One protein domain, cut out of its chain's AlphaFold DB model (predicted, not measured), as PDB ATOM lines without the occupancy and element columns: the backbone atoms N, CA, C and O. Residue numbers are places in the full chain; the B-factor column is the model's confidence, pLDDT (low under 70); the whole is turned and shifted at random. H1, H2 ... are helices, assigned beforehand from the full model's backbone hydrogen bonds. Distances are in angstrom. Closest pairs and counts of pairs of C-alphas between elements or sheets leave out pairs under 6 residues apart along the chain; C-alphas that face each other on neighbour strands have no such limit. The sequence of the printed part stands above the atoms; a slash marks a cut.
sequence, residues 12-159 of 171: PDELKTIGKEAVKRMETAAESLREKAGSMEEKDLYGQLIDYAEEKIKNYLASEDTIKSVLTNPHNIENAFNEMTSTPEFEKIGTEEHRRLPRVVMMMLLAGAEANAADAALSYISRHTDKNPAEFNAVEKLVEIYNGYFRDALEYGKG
ATOM      1  N   PRO A  12       0.712  43.982  17.281       90.00
ATOM      2  CA  PRO A  12       0.819  42.947  16.248       90.00
ATOM      3  C   PRO A  12       0.147  41.611  16.610       90.00
ATOM      4  O   PRO A  12      -0.671  41.083  15.853       90.00
ATOM      5  N   ASP A  13       0.413  41.090  17.811       90.19
ATOM      6  CA  ASP A  13      -0.115  39.795  18.258       90.19
ATOM      7  C   ASP A  13      -1.640  39.813  18.464       90.19
ATOM      8  O   ASP A  13      -2.327  38.811  18.216       90.19
ATOM      9  N   GLU A  14      -2.195  40.952  18.880       90.56
ATOM     10  CA  GLU A  14      -3.640  41.145  19.033       90.56
ATOM     11  C   GLU A  14      -4.329  41.206  17.671       90.56
ATOM     12  O   GLU A  14      -5.301  40.482  17.443       90.56
ATOM     13  N   LEU A  15      -3.780  41.981  16.729       92.38
ATOM     14  CA  LEU A  15      -4.269  42.055  15.348       92.38
ATOM     15  C   LEU A  15      -4.248  40.677  14.677       92.38
ATOM     16  O   LEU A  15      -5.218  40.274  14.036       92.38
ATOM     17  N   LYS A  16      -3.186  39.901  14.899       92.50
ATOM     18  CA  LYS A  16      -3.075  38.524  14.413       92.50
ATOM     19  C   LYS A  16      -4.115  37.593  15.034       92.50
ATOM     20  O   LYS A  16      -4.637  36.705  14.358       92.50
ATOM     21  N   THR A  17      -4.417  37.769  16.318       92.06
ATOM     22  CA  THR A  17      -5.458  36.995  17.013       92.06
ATOM     23  C   THR A  17      -6.841  37.308  16.446       92.06
ATOM     24  O   THR A  17      -7.599  36.385  16.147       92.06
ATOM     25  N   ILE A  18      -7.137  38.591  16.224       92.31
ATOM     26  CA  ILE A  18      -8.372  39.056  15.581       92.31
ATOM     27  C   ILE A  18      -8.489  38.481  14.165       92.31
ATOM     28  O   ILE A  18      -9.524  37.908  13.828       92.31
ATOM     29  N   GLY A  19      -7.423  38.555  13.361       93.56
ATOM     30  CA  GLY A  19      -7.407  38.013  12.000       93.56
ATOM     31  C   GLY A  19      -7.681  36.509  11.949       93.56
ATOM     32  O   GLY A  19      -8.500  36.056  11.152       93.56
ATOM     33  N   LYS A  20      -7.082  35.721  12.854       93.19
ATOM     34  CA  LYS A  20      -7.362  34.275  12.959       93.19
ATOM     35  C   LYS A  20      -8.820  33.978  13.299       93.19
ATOM     36  O   LYS A  20      -9.404  33.063  12.723       93.19
ATOM     37  N   GLU A  21      -9.401  34.726  14.232       93.12
ATOM     38  CA  GLU A  21     -10.807  34.565  14.607       93.12
ATOM     39  C   GLU A  21     -11.740  34.952  13.447       93.12
ATOM     40  O   GLU A  21     -12.704  34.240  13.166       93.12
ATOM     41  N   ALA A  22     -11.419  36.024  12.719       92.94
ATOM     42  CA  ALA A  22     -12.154  36.441  11.527       92.94
ATOM     43  C   ALA A  22     -12.124  35.368  10.426       92.94
ATOM     44  O   ALA A  22     -13.173  35.013   9.884       92.94
ATOM     45  N   VAL A  23     -10.942  34.801  10.149       93.00
ATOM     46  CA  VAL A  23     -10.770  33.699   9.189       93.00
ATOM     47  C   VAL A  23     -11.601  32.491   9.602       93.00
ATOM     48  O   VAL A  23     -12.364  31.985   8.786       93.00
ATOM     49  N   LYS A  24     -11.542  32.073  10.869       93.00
ATOM     50  CA  LYS A  24     -12.320  30.931  11.364       93.00
ATOM     51  C   LYS A  24     -13.828  31.121  11.159       93.00
ATOM     52  O   LYS A  24     -14.523  30.202  10.733       93.00
ATOM     53  N   ARG A  25     -14.349  32.318  11.451       92.25
ATOM     54  CA  ARG A  25     -15.771  32.649  11.242       92.25
ATOM     55  C   ARG A  25     -16.148  32.627   9.765       92.25
ATOM     56  O   ARG A  25     -17.217  32.135   9.410       92.25
ATOM     57  N   MET A  26     -15.264  33.130   8.907       91.31
ATOM     58  CA  MET A  26     -15.441  33.085   7.460       91.31
ATOM     59  C   MET A  26     -15.428  31.641   6.932       91.31
ATOM     60  O   MET A  26     -16.291  31.310   6.129       91.31
ATOM     61  N   GLU A  27     -14.526  30.776   7.404       90.94
ATOM     62  CA  GLU A  27     -14.473  29.351   7.031       90.94
ATOM     63  C   GLU A  27     -15.801  28.646   7.333       90.94
ATOM     64  O   GLU A  27     -16.389  28.017   6.456       90.94
ATOM     65  N   THR A  28     -16.344  28.841   8.539       90.62
ATOM     66  CA  THR A  28     -17.656  28.287   8.920       90.62
ATOM     67  C   THR A  28     -18.793  28.815   8.032       90.62
ATOM     68  O   THR A  28     -19.705  28.072   7.651       90.62
ATOM     69  N   ALA A  29     -18.751  30.101   7.668       87.19
ATOM     70  CA  ALA A  29     -19.724  30.681   6.747       87.19
ATOM     71  C   ALA A  29     -19.572  30.121   5.319       87.19
ATOM     72  O   ALA A  29     -20.578  29.832   4.672       87.19
ATOM     73  N   ALA A  30     -18.340  29.924   4.843       88.62
ATOM     74  CA  ALA A  30     -18.043  29.359   3.530       88.62
ATOM     75  C   ALA A  30     -18.526  27.907   3.420       88.62
ATOM     76  O   ALA A  30     -19.169  27.559   2.434       88.62
ATOM     77  N   GLU A  31     -18.312  27.080   4.446       90.81
ATOM     78  CA  GLU A  31     -18.871  25.722   4.525       90.81
ATOM     79  C   GLU A  31     -20.401  25.733   4.415       90.81
ATOM     80  O   GLU A  31     -20.970  25.055   3.559       90.81
ATOM     81  N   SER A  32     -21.066  26.594   5.189       89.12
ATOM     82  CA  SER A  32     -22.528  26.750   5.132       89.12
ATOM     83  C   SER A  32     -23.019  27.193   3.745       89.12
ATOM     84  O   SER A  32     -24.107  26.817   3.304       89.12
ATOM     85  N   LEU A  33     -22.240  28.022   3.045       88.00
ATOM     86  CA  LEU A  33     -22.548  28.457   1.684       88.00
ATOM     87  C   LEU A  33     -22.340  27.334   0.666       88.00
ATOM     88  O   LEU A  33     -23.172  27.197  -0.228       88.00
ATOM     89  N   ARG A  34     -21.303  26.502   0.817       89.88
ATOM     90  CA  ARG A  34     -21.079  25.320  -0.031       89.88
ATOM     91  C   ARG A  34     -22.212  24.313   0.092       89.88
ATOM     92  O   ARG A  34     -22.698  23.823  -0.923       89.88
ATOM     93  N   GLU A  35     -22.667  24.038   1.312       91.69
ATOM     94  CA  GLU A  35     -23.797  23.133   1.546       91.69
ATOM     95  C   GLU A  35     -25.060  23.617   0.827       91.69
ATOM     96  O   GLU A  35     -25.727  22.844   0.137       91.69
ATOM     97  N   LYS A  36     -25.359  24.919   0.921       89.44
ATOM     98  CA  LYS A  36     -26.483  25.529   0.196       89.44
ATOM     99  C   LYS A  36     -26.279  25.470  -1.315       89.44
ATOM    100  O   LYS A  36     -27.193  25.054  -2.028       89.44
ATOM    101  N   ALA A  37     -25.093  25.838  -1.794       89.25
ATOM    102  CA  ALA A  37     -24.735  25.811  -3.208       89.25
ATOM    103  C   ALA A  37     -24.891  24.413  -3.816       89.25
ATOM    104  O   ALA A  37     -25.376  24.295  -4.935       89.25
ATOM    105  N   GLY A  38     -24.588  23.352  -3.060       87.81
ATOM    106  CA  GLY A  38     -24.754  21.959  -3.490       87.81
ATOM    107  C   GLY A  38     -26.184  21.575  -3.892       87.81
ATOM    108  O   GLY A  38     -26.367  20.596  -4.616       87.81
ATOM    109  N   SER A  39     -27.185  22.350  -3.462       89.56
ATOM    110  CA  SER A  39     -28.600  22.169  -3.817       89.56
ATOM    111  C   SER A  39     -29.082  23.040  -4.990       89.56
ATOM    112  O   SER A  39     -30.240  22.929  -5.389       89.56
ATOM    113  N   MET A  40     -28.223  23.904  -5.540       88.94
ATOM    114  CA  MET A  40     -28.563  24.855  -6.604       88.94
ATOM    115  C   MET A  40     -28.254  24.295  -8.001       88.94
ATOM    116  O   MET A  40     -27.402  23.422  -8.162       88.94
ATOM    117  N   GLU A  41     -28.927  24.825  -9.025       86.31
ATOM    118  CA  GLU A  41     -28.735  24.421 -10.429       86.31
ATOM    119  C   GLU A  41     -27.288  24.654 -10.906       86.31
ATOM    120  O   GLU A  41     -26.688  23.788 -11.538       86.31
ATOM    121  N   GLU A  42     -26.676  25.762 -10.486       86.19
ATOM    122  CA  GLU A  42     -25.297  26.152 -10.820       86.19
ATOM    123  C   GLU A  42     -24.285  25.790  -9.718       86.19
ATOM    124  O   GLU A  42     -23.313  26.514  -9.481       86.19
ATOM    125  N   LYS A  43     -24.504  24.685  -8.994       89.62
ATOM    126  CA  LYS A  43     -23.679  24.290  -7.835       89.62
ATOM    127  C   LYS A  43     -22.166  24.334  -8.087       89.62
ATOM    128  O   LYS A  43     -21.422  24.746  -7.201       89.62
ATOM    129  N   ASP A  44     -21.715  23.949  -9.283       89.12
ATOM    130  CA  ASP A  44     -20.289  23.885  -9.624       89.12
ATOM    131  C   ASP A  44     -19.689  25.292  -9.771       89.12
ATOM    132  O   ASP A  44     -18.563  25.531  -9.337       89.12
ATOM    133  N   LEU A  45     -20.456  26.239 -10.323       89.12
ATOM    134  CA  LEU A  45     -20.063  27.644 -10.431       89.12
ATOM    135  C   LEU A  45     -19.995  28.294  -9.046       89.12
ATOM    136  O   LEU A  45     -18.997  28.925  -8.704       89.12
ATOM    137  N   TYR A  46     -21.031  28.102  -8.224       89.19
ATOM    138  CA  TYR A  46     -21.033  28.604  -6.850       89.19
ATOM    139  C   TYR A  46     -19.894  28.007  -6.019       89.19
ATOM    140  O   TYR A  46     -19.236  28.747  -5.292       89.19
ATOM    141  N   GLY A  47     -19.622  26.706  -6.157       91.12
ATOM    142  CA  GLY A  47     -18.500  26.040  -5.498       91.12
ATOM    143  C   GLY A  47     -17.159  26.677  -5.861       91.12
ATOM    144  O   GLY A  47     -16.441  27.123  -4.972       91.12
ATOM    145  N   GLN A  48     -16.869  26.829  -7.159       92.25
ATOM    146  CA  GLN A  48     -15.633  27.471  -7.630       92.25
ATOM    147  C   GLN A  48     -15.487  28.913  -7.133       92.25
ATOM    148  O   GLN A  48     -14.393  29.329  -6.754       92.25
ATOM    149  N   LEU A  49     -16.582  29.681  -7.109       91.69
ATOM    150  CA  LEU A  49     -16.570  31.056  -6.609       91.69
ATOM    151  C   LEU A  49     -16.297  31.132  -5.109       91.69
ATOM    152  O   LEU A  49     -15.524  31.988  -4.682       91.69
ATOM    153  N   ILE A  50     -16.925  30.258  -4.319       92.88
ATOM    154  CA  ILE A  50     -16.714  30.208  -2.870       92.88
ATOM    155  C   ILE A  50     -15.275  29.791  -2.570       92.88
ATOM    156  O   ILE A  50     -14.627  30.448  -1.762       92.88
ATOM    157  N   ASP A  51     -14.758  28.764  -3.247       93.06
ATOM    158  CA  ASP A  51     -13.389  28.278  -3.059       93.06
ATOM    159  C   ASP A  51     -12.358  29.362  -3.403       93.06
ATOM    160  O   ASP A  51     -11.468  29.651  -2.600       93.06
ATOM    161  N   TYR A  52     -12.520  30.023  -4.556       94.31
ATOM    162  CA  TYR A  52     -11.651  31.124  -4.968       94.31
ATOM    163  C   TYR A  52     -11.678  32.275  -3.958       94.31
ATOM    164  O   TYR A  52     -10.632  32.758  -3.520       94.31
ATOM    165  N   ALA A  53     -12.875  32.728  -3.579       93.19
ATOM    166  CA  ALA A  53     -13.030  33.846  -2.661       93.19
ATOM    167  C   ALA A  53     -12.462  33.518  -1.277       93.19
ATOM    168  O   ALA A  53     -11.747  34.338  -0.703       93.19
ATOM    169  N   GLU A  54     -12.726  32.317  -0.761       93.62
ATOM    170  CA  GLU A  54     -12.211  31.870   0.529       93.62
ATOM    171  C   GLU A  54     -10.676  31.892   0.551       93.62
ATOM    172  O   GLU A  54     -10.086  32.438   1.484       93.62
ATOM    173  N   GLU A  55     -10.016  31.358  -0.481       94.44
ATOM    174  CA  GLU A  55      -8.553  31.356  -0.572       94.44
ATOM    175  C   GLU A  55      -7.982  32.782  -0.582       94.44
ATOM    176  O   GLU A  55      -7.071  33.106   0.189       94.44
ATOM    177  N   LYS A  56      -8.527  33.667  -1.429       94.94
ATOM    178  CA  LYS A  56      -8.032  35.048  -1.536       94.94
ATOM    179  C   LYS A  56      -8.270  35.838  -0.249       94.94
ATOM    180  O   LYS A  56      -7.373  36.558   0.190       94.94
ATOM    181  N   ILE A  57      -9.429  35.676   0.387       94.19
ATOM    182  CA  ILE A  57      -9.767  36.387   1.624       94.19
ATOM    183  C   ILE A  57      -8.942  35.867   2.811       94.19
ATOM    184  O   ILE A  57      -8.489  36.671   3.624       94.19
ATOM    185  N   LYS A  58      -8.663  34.558   2.895       94.06
ATOM    186  CA  LYS A  58      -7.741  34.002   3.906       94.06
ATOM    187  C   LYS A  58      -6.375  34.664   3.840       94.06
ATOM    188  O   LYS A  58      -5.857  35.106   4.863       94.06
ATOM    189  N   ASN A  59      -5.814  34.757   2.638       93.19
ATOM    190  CA  ASN A  59      -4.515  35.386   2.425       93.19
ATOM    191  C   ASN A  59      -4.550  36.885   2.742       93.19
ATOM    192  O   ASN A  59      -3.614  37.406   3.343       93.19
ATOM    193  N   TYR A  60      -5.644  37.563   2.395       94.25
ATOM    194  CA  TYR A  60      -5.860  38.971   2.715       94.25
ATOM    195  C   TYR A  60      -5.867  39.223   4.230       94.25
ATOM    196  O   TYR A  60      -5.078  40.031   4.716       94.25
ATOM    197  N   LEU A  61      -6.679  38.479   4.989       93.56
ATOM    198  CA  LEU A  61      -6.818  38.632   6.444       93.56
ATOM    199  C   LEU A  61      -5.650  38.046   7.259       93.56
ATOM    200  O   LEU A  61      -5.596  38.236   8.473       93.56
ATOM    201  N   ALA A  62      -4.709  37.342   6.626       89.62
ATOM    202  CA  ALA A  62      -3.534  36.794   7.304       89.62
ATOM    203  C   ALA A  62      -2.519  37.871   7.734       89.62
ATOM    204  O   ALA A  62      -1.664  37.597   8.579       89.62
ATOM    205  N   SER A  63      -2.597  39.074   7.154       91.94
ATOM    206  CA  SER A  63      -1.694  40.189   7.446       91.94
ATOM    207  C   SER A  63      -2.250  41.110   8.531       91.94
ATOM    208  O   SER A  63      -3.387  41.573   8.456       91.94
ATOM    209  N   GLU A  64      -1.414  41.445   9.511       92.56
ATOM    210  CA  GLU A  64      -1.734  42.404  10.575       92.56
ATOM    211  C   GLU A  64      -2.035  43.800  10.011       92.56
ATOM    212  O   GLU A  64      -2.978  44.453  10.462       92.56
ATOM    213  N   ASP A  65      -1.304  44.224   8.974       91.69
ATOM    214  CA  ASP A  65      -1.540  45.496   8.282       91.69
ATOM    215  C   ASP A  65      -2.916  45.523   7.614       91.69
ATOM    216  O   ASP A  65      -3.607  46.545   7.641       91.69
ATOM    217  N   THR A  66      -3.350  44.386   7.061       93.00
ATOM    218  CA  THR A  66      -4.697  44.259   6.506       93.00
ATOM    219  C   THR A  66      -5.740  44.404   7.600       93.00
ATOM    220  O   THR A  66      -6.646  45.219   7.458       93.00
ATOM    221  N   ILE A  67      -5.614  43.662   8.706       94.06
ATOM    222  CA  ILE A  67      -6.569  43.756   9.819       94.06
ATOM    223  C   ILE A  67      -6.636  45.191  10.340       94.06
ATOM    224  O   ILE A  67      -7.722  45.733  10.532       94.06
ATOM    225  N   LYS A  68      -5.491  45.856  10.488       91.19
ATOM    226  CA  LYS A  68      -5.449  47.263  10.879       91.19
ATOM    227  C   LYS A  68      -6.141  48.167   9.859       91.19
ATOM    228  O   LYS A  68      -6.891  49.058  10.253       91.19
ATOM    229  N   SER A  69      -5.934  47.941   8.563       90.94
ATOM    230  CA  SER A  69      -6.612  48.680   7.495       90.94
ATOM    231  C   SER A  69      -8.129  48.495   7.548       90.94
ATOM    232  O   SER A  69      -8.850  49.483   7.484       90.94
ATOM    233  N   VAL A  70      -8.615  47.264   7.709       91.38
ATOM    234  CA  VAL A  70     -10.048  46.950   7.869       91.38
ATOM    235  C   VAL A  70     -10.630  47.725   9.055       91.38
ATOM    236  O   VAL A  70     -11.656  48.389   8.964       91.38
ATOM    237  N   LEU A  71      -9.917  47.734  10.177       89.62
ATOM    238  CA  LEU A  71     -10.386  48.393  11.389       89.62
ATOM    239  C   LEU A  71     -10.280  49.928  11.360       89.62
ATOM    240  O   LEU A  71     -10.848  50.582  12.223       89.62
ATOM    241  N   THR A  72      -9.564  50.534  10.410       87.88
ATOM    242  CA  THR A  72      -9.317  51.994  10.407       87.88
ATOM    243  C   THR A  72      -9.779  52.707   9.140       87.88
ATOM    244  O   THR A  72     -10.025  53.915   9.169       87.88
ATOM    245  N   ASN A  73      -9.919  51.985   8.031       88.38
ATOM    246  CA  ASN A  73     -10.278  52.533   6.733       88.38
ATOM    247  C   ASN A  73     -11.197  51.569   5.959       88.38
ATOM    248  O   ASN A  73     -10.739  50.867   5.051       88.38
ATOM    249  N   PRO A  74     -12.510  51.576   6.250       85.25
ATOM    250  CA  PRO A  74     -13.458  50.654   5.630       85.25
ATOM    251  C   PRO A  74     -13.652  50.871   4.126       85.25
ATOM    252  O   PRO A  74     -14.291  50.054   3.476       85.25
ATOM    253  N   HIS A  75     -13.130  51.949   3.533       85.38
ATOM    254  CA  HIS A  75     -13.170  52.143   2.079       85.38
ATOM    255  C   HIS A  75     -12.087  51.346   1.339       85.38
ATOM    256  O   HIS A  75     -12.206  51.132   0.135       85.38
ATOM    257  N   ASN A  76     -11.057  50.852   2.038       88.50
ATOM    258  CA  ASN A  76     -10.010  50.034   1.418       88.50
ATOM    259  C   ASN A  76     -10.517  48.680   0.902       88.50
ATOM    260  O   ASN A  76      -9.835  48.061   0.083       88.50
ATOM    261  N   ILE A  77     -11.723  48.263   1.298       90.56
ATOM    262  CA  ILE A  77     -12.409  47.104   0.724       90.56
ATOM    263  C   ILE A  77     -12.527  47.196  -0.805       90.56
ATOM    264  O   ILE A  77     -12.449  46.178  -1.487       90.56
ATOM    265  N   GLU A  78     -12.669  48.403  -1.373       90.50
ATOM    266  CA  GLU A  78     -12.757  48.591  -2.827       90.50
ATOM    267  C   GLU A  78     -11.452  48.174  -3.512       90.50
ATOM    268  O   GLU A  78     -11.471  47.494  -4.541       90.50
ATOM    269  N   ASN A  79     -10.312  48.533  -2.918       91.06
ATOM    270  CA  ASN A  79      -9.000  48.153  -3.434       91.06
ATOM    271  C   ASN A  79      -8.809  46.637  -3.350       91.06
ATOM    272  O   ASN A  79      -8.492  46.013  -4.362       91.06
ATOM    273  N   ALA A  80      -9.100  46.039  -2.191       92.75
ATOM    274  CA  ALA A  80      -9.016  44.592  -1.997       92.75
ATOM    275  C   ALA A  80      -9.917  43.834  -2.988       92.75
ATOM    276  O   ALA A  80      -9.485  42.892  -3.650       92.75
ATOM    277  N   PHE A  81     -11.153  44.296  -3.174       93.38
ATOM    278  CA  PHE A  81     -12.082  43.728  -4.143       93.38
ATOM    279  C   PHE A  81     -11.556  43.816  -5.582       93.38
ATOM    280  O   PHE A  81     -11.632  42.844  -6.340       93.38
ATOM    281  N   ASN A  82     -11.021  44.969  -5.985       92.00
ATOM    282  CA  ASN A  82     -10.478  45.148  -7.328       92.00
ATOM    283  C   ASN A  82      -9.255  44.253  -7.561       92.00
ATOM    284  O   ASN A  82      -9.179  43.612  -8.608       92.00
ATOM    285  N   GLU A  83      -8.350  44.139  -6.590       92.94
ATOM    286  CA  GLU A  83      -7.197  43.232  -6.661       92.94
ATOM    287  C   GLU A  83      -7.631  41.768  -6.810       92.94
ATOM    288  O   GLU A  83      -7.122  41.050  -7.670       92.94
ATOM    289  N   MET A  84      -8.626  41.333  -6.032       93.12
ATOM    290  CA  MET A  84      -9.113  39.951  -6.053       93.12
ATOM    291  C   MET A  84      -9.905  39.606  -7.319       93.12
ATOM    292  O   MET A  84      -9.945  38.438  -7.706       93.12
ATOM    293  N   THR A  85     -10.532  40.590  -7.971       91.25
ATOM    294  CA  THR A  85     -11.394  40.368  -9.147       91.25
ATOM    295  C   THR A  85     -10.754  40.715 -10.488       91.25
ATOM    296  O   THR A  85     -11.345  40.408 -11.521       91.25
ATOM    297  N   SER A  86      -9.568  41.327 -10.504       89.81
ATOM    298  CA  SER A  86      -8.848  41.688 -11.741       89.81
ATOM    299  C   SER A  86      -7.827  40.625 -12.168       89.81
ATOM    300  O   SER A  86      -6.880  40.922 -12.896       89.81
ATOM    301  N   THR A  87      -7.972  39.389 -11.682       90.25
ATOM    302  CA  THR A  87      -7.062  38.286 -12.005       90.25
ATOM    303  C   THR A  87      -7.597  37.459 -13.182       90.25
ATOM    304  O   THR A  87      -8.809  37.248 -13.292       90.25
ATOM    305  N   PRO A  88      -6.713  36.885 -14.023       89.81
ATOM    306  CA  PRO A  88      -7.133  35.952 -15.070       89.81
ATOM    307  C   PRO A  88      -7.818  34.692 -14.525       89.81
ATOM    308  O   PRO A  88      -8.534  34.011 -15.251       89.81
ATOM    309  N   GLU A  89      -7.546  34.332 -13.269       90.06
ATOM    310  CA  GLU A  89      -8.193  33.217 -12.571       90.06
ATOM    311  C   GLU A  89      -9.670  33.526 -12.336       90.06
ATOM    312  O   GLU A  89     -10.521  32.723 -12.702       90.06
ATOM    313  N   PHE A  90      -9.976  34.713 -11.806       89.69
ATOM    314  CA  PHE A  90     -11.341  35.140 -11.522       89.69
ATOM    315  C   PHE A  90     -12.178  35.320 -12.792       89.69
ATOM    316  O   PHE A  90     -13.332  34.893 -12.843       89.69
ATOM    317  N   GLU A  91     -11.593  35.908 -13.838       85.94
ATOM    318  CA  GLU A  91     -12.274  36.111 -15.124       85.94
ATOM    319  C   GLU A  91     -12.747  34.797 -15.758       85.94
ATOM    320  O   GLU A  91     -13.789  34.774 -16.407       85.94
ATOM    321  N   LYS A  92     -12.023  33.693 -15.529       87.38
ATOM    322  CA  LYS A  92     -12.382  32.363 -16.045       87.38
ATOM    323  C   LYS A  92     -13.558  31.714 -15.321       87.38
ATOM    324  O   LYS A  92     -14.141  30.788 -15.876       87.38
ATOM    325  N   ILE A  93     -13.887  32.156 -14.106       86.12
ATOM    326  CA  ILE A  93     -15.003  31.588 -13.335       86.12
ATOM    327  C   ILE A  93     -16.343  32.128 -13.865       86.12
ATOM    328  O   ILE A  93     -17.360  31.445 -13.804       86.12
ATOM    329  N   GLY A  94     -16.369  33.344 -14.418       71.12
ATOM    330  CA  GLY A  94     -17.580  33.922 -14.999       71.12
ATOM    331  C   GLY A  94     -17.932  33.349 -16.374       71.12
ATOM    332  O   GLY A  94     -17.065  33.144 -17.217       71.12
ATOM    333  N   THR A  95     -19.227  33.171 -16.635       67.31
ATOM    334  CA  THR A  95     -19.766  32.933 -17.984       67.31
ATOM    335  C   THR A  95     -20.487  34.181 -18.498       67.31
ATOM    336  O   THR A  95     -20.819  35.088 -17.729       67.31
ATOM    337  N   GLU A  96     -20.754  34.244 -19.805       65.69
ATOM    338  CA  GLU A  96     -21.502  35.357 -20.407       65.69
ATOM    339  C   GLU A  96     -22.935  35.460 -19.838       65.69
ATOM    340  O   GLU A  96     -23.420  36.567 -19.581       65.69
ATOM    341  N   GLU A  97     -23.559  34.316 -19.527       67.62
ATOM    342  CA  GLU A  97     -24.868  34.211 -18.858       67.62
ATOM    343  C   GLU A  97     -24.845  34.715 -17.407       67.62
ATOM    344  O   GLU A  97     -25.786  35.380 -16.971       67.62
ATOM    345  N   HIS A  98     -23.745  34.507 -16.675       71.94
ATOM    346  CA  HIS A  98     -23.631  34.863 -15.254       71.94
ATOM    347  C   HIS A  98     -22.639  35.996 -14.989       71.94
ATOM    348  O   HIS A  98     -22.096  36.109 -13.893       71.94
ATOM    349  N   ARG A  99     -22.430  36.900 -15.955       70.31
ATOM    350  CA  ARG A  99     -21.360  37.922 -15.927       70.31
ATOM    351  C   ARG A  99     -21.270  38.787 -14.657       70.31
ATOM    352  O   ARG A  99     -20.235  39.391 -14.393       70.31
ATOM    353  N   ARG A 100     -22.361  38.924 -13.892       77.31
ATOM    354  CA  ARG A 100     -22.399  39.705 -12.640       77.31
ATOM    355  C   ARG A 100     -22.202  38.853 -11.389       77.31
ATOM    356  O   ARG A 100     -21.720  39.383 -10.391       77.31
ATOM    357  N   LEU A 101     -22.558  37.571 -11.448       84.69
ATOM    358  CA  LEU A 101     -22.619  36.685 -10.291       84.69
ATOM    359  C   LEU A 101     -21.260  36.541  -9.584       84.69
ATOM    360  O   LEU A 101     -21.237  36.753  -8.372       84.69
ATOM    361  N   PRO A 102     -20.124  36.313 -10.282       88.75
ATOM    362  CA  PRO A 102     -18.821  36.238  -9.628       88.75
ATOM    363  C   PRO A 102     -18.503  37.458  -8.766       88.75
ATOM    364  O   PRO A 102     -18.075  37.334  -7.622       88.75
ATOM    365  N   ARG A 103     -18.748  38.660  -9.305       89.06
ATOM    366  CA  ARG A 103     -18.456  39.928  -8.623       89.06
ATOM    367  C   ARG A 103     -19.359  40.135  -7.409       89.06
ATOM    368  O   ARG A 103     -18.885  40.637  -6.396       89.06
ATOM    369  N   VAL A 104     -20.623  39.718  -7.496       88.25
ATOM    370  CA  VAL A 104     -21.562  39.741  -6.363       88.25
ATOM    371  C   VAL A 104     -21.073  38.819  -5.252       88.25
ATOM    372  O   VAL A 104     -20.911  39.269  -4.122       88.25
ATOM    373  N   VAL A 105     -20.788  37.552  -5.575       88.94
ATOM    374  CA  VAL A 105     -20.347  36.552  -4.589       88.94
ATOM    375  C   VAL A 105     -19.050  36.993  -3.913       88.94
ATOM    376  O   VAL A 105     -18.959  36.965  -2.687       88.94
ATOM    377  N   MET A 106     -18.082  37.484  -4.693       91.81
ATOM    378  CA  MET A 106     -16.812  37.971  -4.162       91.81
ATOM    379  C   MET A 106     -16.998  39.147  -3.195       91.81
ATOM    380  O   MET A 106     -16.415  39.147  -2.114       91.81
ATOM    381  N   MET A 107     -17.830  40.133  -3.548       90.50
ATOM    382  CA  MET A 107     -18.081  41.279  -2.670       90.50
ATOM    383  C   MET A 107     -18.819  40.866  -1.397       90.50
ATOM    384  O   MET A 107     -18.462  41.331  -0.320       90.50
ATOM    385  N   MET A 108     -19.818  39.987  -1.497       89.38
ATOM    386  CA  MET A 108     -20.555  39.498  -0.328       89.38
ATOM    387  C   MET A 108     -19.636  38.775   0.656       89.38
ATOM    388  O   MET A 108     -19.719  39.013   1.861       89.38
ATOM    389  N   LEU A 109     -18.754  37.910   0.150       92.06
ATOM    390  CA  LEU A 109     -17.802  37.177   0.979       92.06
ATOM    391  C   LEU A 109     -16.753  38.108   1.591       92.06
ATOM    392  O   LEU A 109     -16.489  38.002   2.785       92.06
ATOM    393  N   LEU A 110     -16.212  39.054   0.818       93.69
ATOM    394  CA  LEU A 110     -15.231  40.018   1.319       93.69
ATOM    395  C   LEU A 110     -15.836  40.947   2.380       93.69
ATOM    396  O   LEU A 110     -15.273  41.087   3.461       93.69
ATOM    397  N   ALA A 111     -17.013  41.519   2.116       92.44
ATOM    398  CA  ALA A 111     -17.715  42.373   3.072       92.44
ATOM    399  C   ALA A 111     -18.084  41.609   4.351       92.44
ATOM    400  O   ALA A 111     -17.901  42.124   5.450       92.44
ATOM    401  N   GLY A 112     -18.544  40.359   4.223       91.62
ATOM    402  CA  GLY A 112     -18.802  39.496   5.376       91.62
ATOM    403  C   GLY A 112     -17.536  39.182   6.177       91.62
ATOM    404  O   GLY A 112     -17.575  39.132   7.404       91.62
ATOM    405  N   ALA A 113     -16.397  39.008   5.509       93.06
ATOM    406  CA  ALA A 113     -15.123  38.747   6.163       93.06
ATOM    407  C   ALA A 113     -14.578  39.978   6.909       93.06
ATOM    408  O   ALA A 113     -14.133  39.849   8.050       93.06
ATOM    409  N   GLU A 114     -14.675  41.173   6.322       94.19
ATOM    410  CA  GLU A 114     -14.315  42.424   7.001       94.19
ATOM    411  C   GLU A 114     -15.269  42.740   8.170       94.19
ATOM    412  O   GLU A 114     -14.814  43.138   9.245       94.19
ATOM    413  N   ALA A 115     -16.568  42.435   8.037       92.50
ATOM    414  CA  ALA A 115     -17.520  42.499   9.150       92.50
ATOM    415  C   ALA A 115     -17.137  41.537  10.291       92.50
ATOM    416  O   ALA A 115     -17.156  41.922  11.459       92.50
ATOM    417  N   ASN A 116     -16.737  40.302   9.963       92.81
ATOM    418  CA  ASN A 116     -16.264  39.327  10.948       92.81
ATOM    419  C   ASN A 116     -14.995  39.797  11.667       92.81
ATOM    420  O   ASN A 116     -14.856  39.546  12.864       92.81
ATOM    421  N   ALA A 117     -14.082  40.475  10.966       93.38
ATOM    422  CA  ALA A 117     -12.890  41.065  11.569       93.38
ATOM    423  C   ALA A 117     -13.239  42.214  12.526       93.38
ATOM    424  O   ALA A 117     -12.723  42.246  13.645       93.38
ATOM    425  N   ALA A 118     -14.160  43.102  12.140       92.00
ATOM    426  CA  ALA A 118     -14.657  44.163  13.016       92.00
ATOM    427  C   ALA A 118     -15.357  43.601  14.270       92.00
ATOM    428  O   ALA A 118     -15.067  44.034  15.384       92.00
ATOM    429  N   ASP A 119     -16.200  42.574  14.126       91.31
ATOM    430  CA  ASP A 119     -16.882  41.938  15.262       91.31
ATOM    431  C   ASP A 119     -15.922  41.142  16.173       91.31
ATOM    432  O   ASP A 119     -16.061  41.122  17.402       91.31
ATOM    433  N   ALA A 120     -14.890  40.516  15.597       91.50
ATOM    434  CA  ALA A 120     -13.823  39.874  16.363       91.50
ATOM    435  C   ALA A 120     -13.012  40.903  17.171       91.50
ATOM    436  O   ALA A 120     -12.725  40.663  18.347       91.50
ATOM    437  N   ALA A 121     -12.704  42.065  16.586       89.44
ATOM    438  CA  ALA A 121     -12.063  43.170  17.292       89.44
ATOM    439  C   ALA A 121     -12.949  43.710  18.424       89.44
ATOM    440  O   ALA A 121     -12.470  43.883  19.545       89.44
ATOM    441  N   LEU A 122     -14.251  43.885  18.178       87.88
ATOM    442  CA  LEU A 122     -15.222  44.299  19.195       87.88
ATOM    443  C   LEU A 122     -15.241  43.324  20.381       87.88
ATOM    444  O   LEU A 122     -15.138  43.722  21.546       87.88
ATOM    445  N   SER A 123     -15.300  42.025  20.078       87.06
ATOM    446  CA  SER A 123     -15.237  40.953  21.072       87.06
ATOM    447  C   SER A 123     -13.934  41.002  21.873       87.06
ATOM    448  O   SER A 123     -13.963  40.827  23.091       87.06
ATOM    449  N   TYR A 124     -12.800  41.259  21.215       86.44
ATOM    450  CA  TYR A 124     -11.495  41.362  21.863       86.44
ATOM    451  C   TYR A 124     -11.424  42.556  22.824       86.44
ATOM    452  O   TYR A 124     -11.158  42.367  24.014       86.44
ATOM    453  N   ILE A 125     -11.744  43.756  22.331       81.69
ATOM    454  CA  ILE A 125     -11.724  45.021  23.084       81.69
ATOM    455  C   ILE A 125     -12.625  44.912  24.319       81.69
ATOM    456  O   ILE A 125     -12.196  45.230  25.428       81.69
ATOM    457  N   SER A 126     -13.832  44.352  24.164       81.50
ATOM    458  CA  SER A 126     -14.800  44.183  25.257       81.50
ATOM    459  C   SER A 126     -14.307  43.330  26.436       81.50
ATOM    460  O   SER A 126     -14.840  43.457  27.540       81.50
ATOM    461  N   ARG A 127     -13.328  42.445  26.199       79.94
ATOM    462  CA  ARG A 127     -12.786  41.495  27.184       79.94
ATOM    463  C   ARG A 127     -11.488  41.971  27.832       79.94
ATOM    464  O   ARG A 127     -11.163  41.477  28.907       79.94
ATOM    465  N   HIS A 128     -10.752  42.877  27.185       72.69
ATOM    466  CA  HIS A 128      -9.374  43.218  27.564       72.69
ATOM    467  C   HIS A 128      -9.153  44.702  27.876       72.69
ATOM    468  O   HIS A 128      -8.086  45.054  28.368       72.69
ATOM    469  N   THR A 129     -10.138  45.571  27.632       66.38
ATOM    470  CA  THR A 129     -10.028  47.012  27.910       66.38
ATOM    471  C   THR A 129     -11.162  47.494  28.808       66.38
ATOM    472  O   THR A 129     -12.276  46.960  28.768       66.38
ATOM    473  N   ASP A 130     -10.887  48.519  29.618       67.88
ATOM    474  CA  ASP A 130     -11.948  49.271  30.281       67.88
ATOM    475  C   ASP A 130     -12.824  49.901  29.198       67.88
ATOM    476  O   ASP A 130     -12.334  50.625  28.333       67.88
ATOM    477  N   LYS A 131     -14.122  49.582  29.216       63.25
ATOM    478  CA  LYS A 131     -15.069  49.962  28.163       63.25
ATOM    479  C   LYS A 131     -15.122  51.480  28.000       63.25
ATOM    480  O   LYS A 131     -15.886  52.142  28.697       63.25
ATOM    481  N   ASN A 132     -14.373  52.023  27.047       71.06
ATOM    482  CA  ASN A 132     -14.588  53.371  26.549       71.06
ATOM    483  C   ASN A 132     -15.759  53.325  25.549       71.06
ATOM    484  O   ASN A 132     -15.604  52.781  24.451       71.06
ATOM    485  N   PRO A 133     -16.943  53.871  25.888       73.88
ATOM    486  CA  PRO A 133     -18.129  53.724  25.047       73.88
ATOM    487  C   PRO A 133     -17.952  54.325  23.648       73.88
ATOM    488  O   PRO A 133     -18.537  53.831  22.692       73.88
ATOM    489  N   ALA A 134     -17.131  55.371  23.510       73.25
ATOM    490  CA  ALA A 134     -16.894  56.014  22.221       73.25
ATOM    491  C   ALA A 134     -16.133  55.103  21.244       73.25
ATOM    492  O   ALA A 134     -16.450  55.081  20.058       73.25
ATOM    493  N   GLU A 135     -15.163  54.338  21.742       70.88
ATOM    494  CA  GLU A 135     -14.354  53.417  20.934       70.88
ATOM    495  C   GLU A 135     -15.149  52.169  20.560       70.88
ATOM    496  O   GLU A 135     -15.112  51.732  19.413       70.88
ATOM    497  N   PHE A 136     -15.940  51.652  21.501       76.31
ATOM    498  CA  PHE A 136     -16.839  50.526  21.261       76.31
ATOM    499  C   PHE A 136     -17.876  50.852  20.176       76.31
ATOM    500  O   PHE A 136     -17.958  50.145  19.173       76.31
ATOM    501  N   ASN A 137     -18.574  51.988  20.307       80.31
ATOM    502  CA  ASN A 137     -19.558  52.449  19.322       80.31
ATOM    503  C   ASN A 137     -18.947  52.633  17.927       80.31
ATOM    504  O   ASN A 137     -19.613  52.481  16.907       80.31
ATOM    505  N   ALA A 138     -17.680  53.030  17.867       77.62
ATOM    506  CA  ALA A 138     -17.010  53.298  16.612       77.62
ATOM    507  C   ALA A 138     -16.589  52.000  15.889       77.62
ATOM    508  O   ALA A 138     -16.650  51.959  14.662       77.62
ATOM    509  N   VAL A 139     -16.268  50.925  16.619       80.94
ATOM    510  CA  VAL A 139     -16.085  49.581  16.037       80.94
ATOM    511  C   VAL A 139     -17.428  48.954  15.641       80.94
ATOM    512  O   VAL A 139     -17.518  48.349  14.577       80.94
ATOM    513  N   GLU A 140     -18.497  49.155  16.420       83.69
ATOM    514  CA  GLU A 140     -19.854  48.729  16.026       83.69
ATOM    515  C   GLU A 140     -20.287  49.358  14.694       83.69
ATOM    516  O   GLU A 140     -20.783  48.663  13.806       83.69
ATOM    517  N   LYS A 141     -20.011  50.654  14.495       86.19
ATOM    518  CA  LYS A 141     -20.267  51.333  13.214       86.19
ATOM    519  C   LYS A 141     -19.519  50.711  12.035       86.19
ATOM    520  O   LYS A 141     -20.057  50.691  10.933       86.19
ATOM    521  N   LEU A 142     -18.312  50.176  12.234       86.62
ATOM    522  CA  LEU A 142     -17.601  49.467  11.161       86.62
ATOM    523  C   LEU A 142     -18.362  48.212  10.730       86.62
ATOM    524  O   LEU A 142     -18.517  47.977   9.534       86.62
ATOM    525  N   VAL A 143     -18.894  47.443  11.684       86.81
ATOM    526  CA  VAL A 143     -19.738  46.275  11.382       86.81
ATOM    527  C   VAL A 143     -20.960  46.696  10.557       86.81
ATOM    528  O   VAL A 143     -21.299  46.042   9.568       86.81
ATOM    529  N   GLU A 144     -21.603  47.812  10.906       87.62
ATOM    530  CA  GLU A 144     -22.734  48.357  10.145       87.62
ATOM    531  C   GLU A 144     -22.350  48.779   8.719       87.62
ATOM    532  O   GLU A 144     -23.085  48.462   7.776       87.62
ATOM    533  N   ILE A 145     -21.195  49.432   8.547       88.94
ATOM    534  CA  ILE A 145     -20.650  49.831   7.240       88.94
ATOM    535  C   ILE A 145     -20.416  48.599   6.361       88.94
ATOM    536  O   ILE A 145     -20.897  48.551   5.226       88.94
ATOM    537  N   TYR A 146     -19.757  47.565   6.891       90.00
ATOM    538  CA  TYR A 146     -19.488  46.334   6.146       90.00
ATOM    539  C   TYR A 146     -20.761  45.573   5.774       90.00
ATOM    540  O   TYR A 146     -20.912  45.106   4.643       90.00
ATOM    541  N   ASN A 147     -21.746  45.543   6.671       87.12
ATOM    542  CA  ASN A 147     -23.079  45.030   6.354       87.12
ATOM    543  C   ASN A 147     -23.817  45.899   5.316       87.12
ATOM    544  O   ASN A 147     -24.687  45.412   4.593       87.12
ATOM    545  N   GLY A 148     -23.500  47.193   5.224       86.94
ATOM    546  CA  GLY A 148     -23.906  48.073   4.125       86.94
ATOM    547  C   GLY A 148     -23.371  47.587   2.779       86.94
ATOM    548  O   GLY A 148     -24.157  47.325   1.876       86.94
ATOM    549  N   TYR A 149     -22.064  47.341   2.673       88.75
ATOM    550  CA  TYR A 149     -21.444  46.814   1.449       88.75
ATOM    551  C   TYR A 149     -22.005  45.456   1.026       88.75
ATOM    552  O   TYR A 149     -22.238  45.211  -0.157       88.75
ATOM    553  N   PHE A 150     -22.292  44.580   1.988       85.38
ATOM    554  CA  PHE A 150     -22.982  43.325   1.704       85.38
ATOM    555  C   PHE A 150     -24.354  43.553   1.042       85.38
ATOM    556  O   PHE A 150     -24.722  42.844   0.103       85.38
ATOM    557  N   ARG A 151     -25.115  44.558   1.498       84.69
ATOM    558  CA  ARG A 151     -26.411  44.928   0.906       84.69
ATOM    559  C   ARG A 151     -26.249  45.533  -0.490       84.69
ATOM    560  O   ARG A 151     -26.989  45.129  -1.383       84.69
ATOM    561  N   ASP A 152     -25.257  46.398  -0.699       84.81
ATOM    562  CA  ASP A 152     -24.925  46.956  -2.021       84.81
ATOM    563  C   ASP A 152     -24.634  45.831  -3.042       84.81
ATOM    564  O   ASP A 152     -25.112  45.865  -4.178       84.81
ATOM    565  N   ALA A 153     -23.920  44.775  -2.627       85.12
ATOM    566  CA  ALA A 153     -23.656  43.607  -3.471       85.12
ATOM    567  C   ALA A 153     -24.946  42.896  -3.916       85.12
ATOM    568  O   ALA A 153     -25.092  42.520  -5.085       85.12
ATOM    569  N   LEU A 154     -25.896  42.727  -2.990       83.00
ATOM    570  CA  LEU A 154     -27.187  42.098  -3.267       83.00
ATOM    571  C   LEU A 154     -28.035  42.930  -4.233       83.00
ATOM    572  O   LEU A 154     -28.637  42.370  -5.151       83.00
ATOM    573  N   GLU A 155     -28.081  44.249  -4.057       83.19
ATOM    574  CA  GLU A 155     -28.837  45.144  -4.941       83.19
ATOM    575  C   GLU A 155     -28.244  45.191  -6.358       83.19
ATOM    576  O   GLU A 155     -28.985  45.113  -7.347       83.19
ATOM    577  N   TYR A 156     -26.912  45.177  -6.484       81.19
ATOM    578  CA  TYR A 156     -26.244  45.010  -7.776       81.19
ATOM    579  C   TYR A 156     -26.584  43.665  -8.439       81.19
ATOM    580  O   TYR A 156     -26.873  43.614  -9.641       81.19
ATOM    581  N   GLY A 157     -26.603  42.575  -7.665       79.12
ATOM    582  CA  GLY A 157     -26.975  41.243  -8.148       79.12
ATOM    583  C   GLY A 157     -28.411  41.162  -8.670       79.12
ATOM    584  O   GLY A 157     -28.649  40.554  -9.712       79.12
ATOM    585  N   LYS A 158     -29.353  41.854  -8.017       81.12
ATOM    586  CA  LYS A 158     -30.751  41.988  -8.473       81.12
ATOM    587  C   LYS A 158     -30.905  42.860  -9.725       81.12
ATOM    588  O   LYS A 158     -31.975  42.894 -10.322       81.12
ATOM    589  N   GLY A 159     -29.849  43.569 -10.127       76.44
ATOM    590  CA  GLY A 159     -29.866  44.499 -11.252       76.44
ATOM    591  C   GLY A 159     -30.517  45.847 -10.943       76.44
ATOM    592  O   GLY A 159     -30.742  46.616 -11.879       76.44
TER     593      GLY A 159
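AT A GLANCE: This is residues 12 to 159 of the 171 residues of an uncharacterized protein of Ileibacterium valens (UniProt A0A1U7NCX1). The long helix H6 runs through the middle of a helical bundle, with H7 folded back beside it and the hairpin of H1 and H2 crossing H6 on the side away from H7. H3 and H4 cover a third side of H6, small H5 lies near one end of it, and the turn at residues 127 to 134 sticks out at the other end. The printed part has 148 residues with seven named helices, H1 to H7 in chain order, and no named strand; its class is all helix. It is compact, with a radius of gyration of the C-alphas of 15.8 A, and elongated, spanning 52 by 27 by 26 A.

IN THESE COORDINATES: H6, residues 101 to 128, is 40.6 A long, from C-alpha 101 at (-22.619, 36.685, -10.291) to C-alpha 128 at (-9.374, 43.218, 27.564). H7, residues 133 to 157, measures 36.6 A. H1, residues 12 to 37, measures 36.4 A and begins with C-alpha 12 at (0.819, 42.947, 16.248). H2, residues 43 to 61, measures 26.3 A. H4, residues 74 to 85, measures 18.1 A, H3, residues 64 to 72, 12.2 A, and H5, residues 88 to 91, 5.1 A.

HOW THE PARTS SIT: H6 is the hub, touching five helices. H6 and H7 form a hairpin, at a shallow tilt of 12 degrees, opposite ways; their closest C-alphas, of Ala 115 and Val 143, are 4.9 A apart. H1 touches H6 with residues 18 to 26 alone, at a steep tilt of 42 degrees, the closest C-alphas being those of Ala 22 and Ala 117, 4.7 A. H2 touches H6 with residues 49 to 57 alone, closest at the C-alphas of Ala 53 and Met 106, 5.8 A. H1 and H2 form a hairpin at 2 degrees. H1, H2, H4, H6 and H7 make an up-and-down bundle, each running against the one before it. H4 touches H6, closest at the C-alphas of Phe 81 and Met 107, 6.6 A. H3 is about perpendicular to H6, at 89 degrees, and touches it at the C-alphas of Leu 71 and Ala 118, 6.2 A. H5 touches no helix but is near H2 and H6. H1 and H7 are apart. In H1, H2, H3 and H7 every O i to N i+4 pair is within hydrogen-bond range; in H4 6 of 8 are, in H6 23 of 24, and H5 is too short for such a pair.

THE WHOLE: The farthest C-alphas, of Glu 96 and Asp 130, are 53.4 A apart. The printed part has no cut and no long link. Residues 127 to 134 stand free, of which 127 to 128 belong to H6 and 133 to 134 to H7. The mean pLDDT of the printed part is 87.4, and residues 95 to 97 and 129 to 131 are under 70.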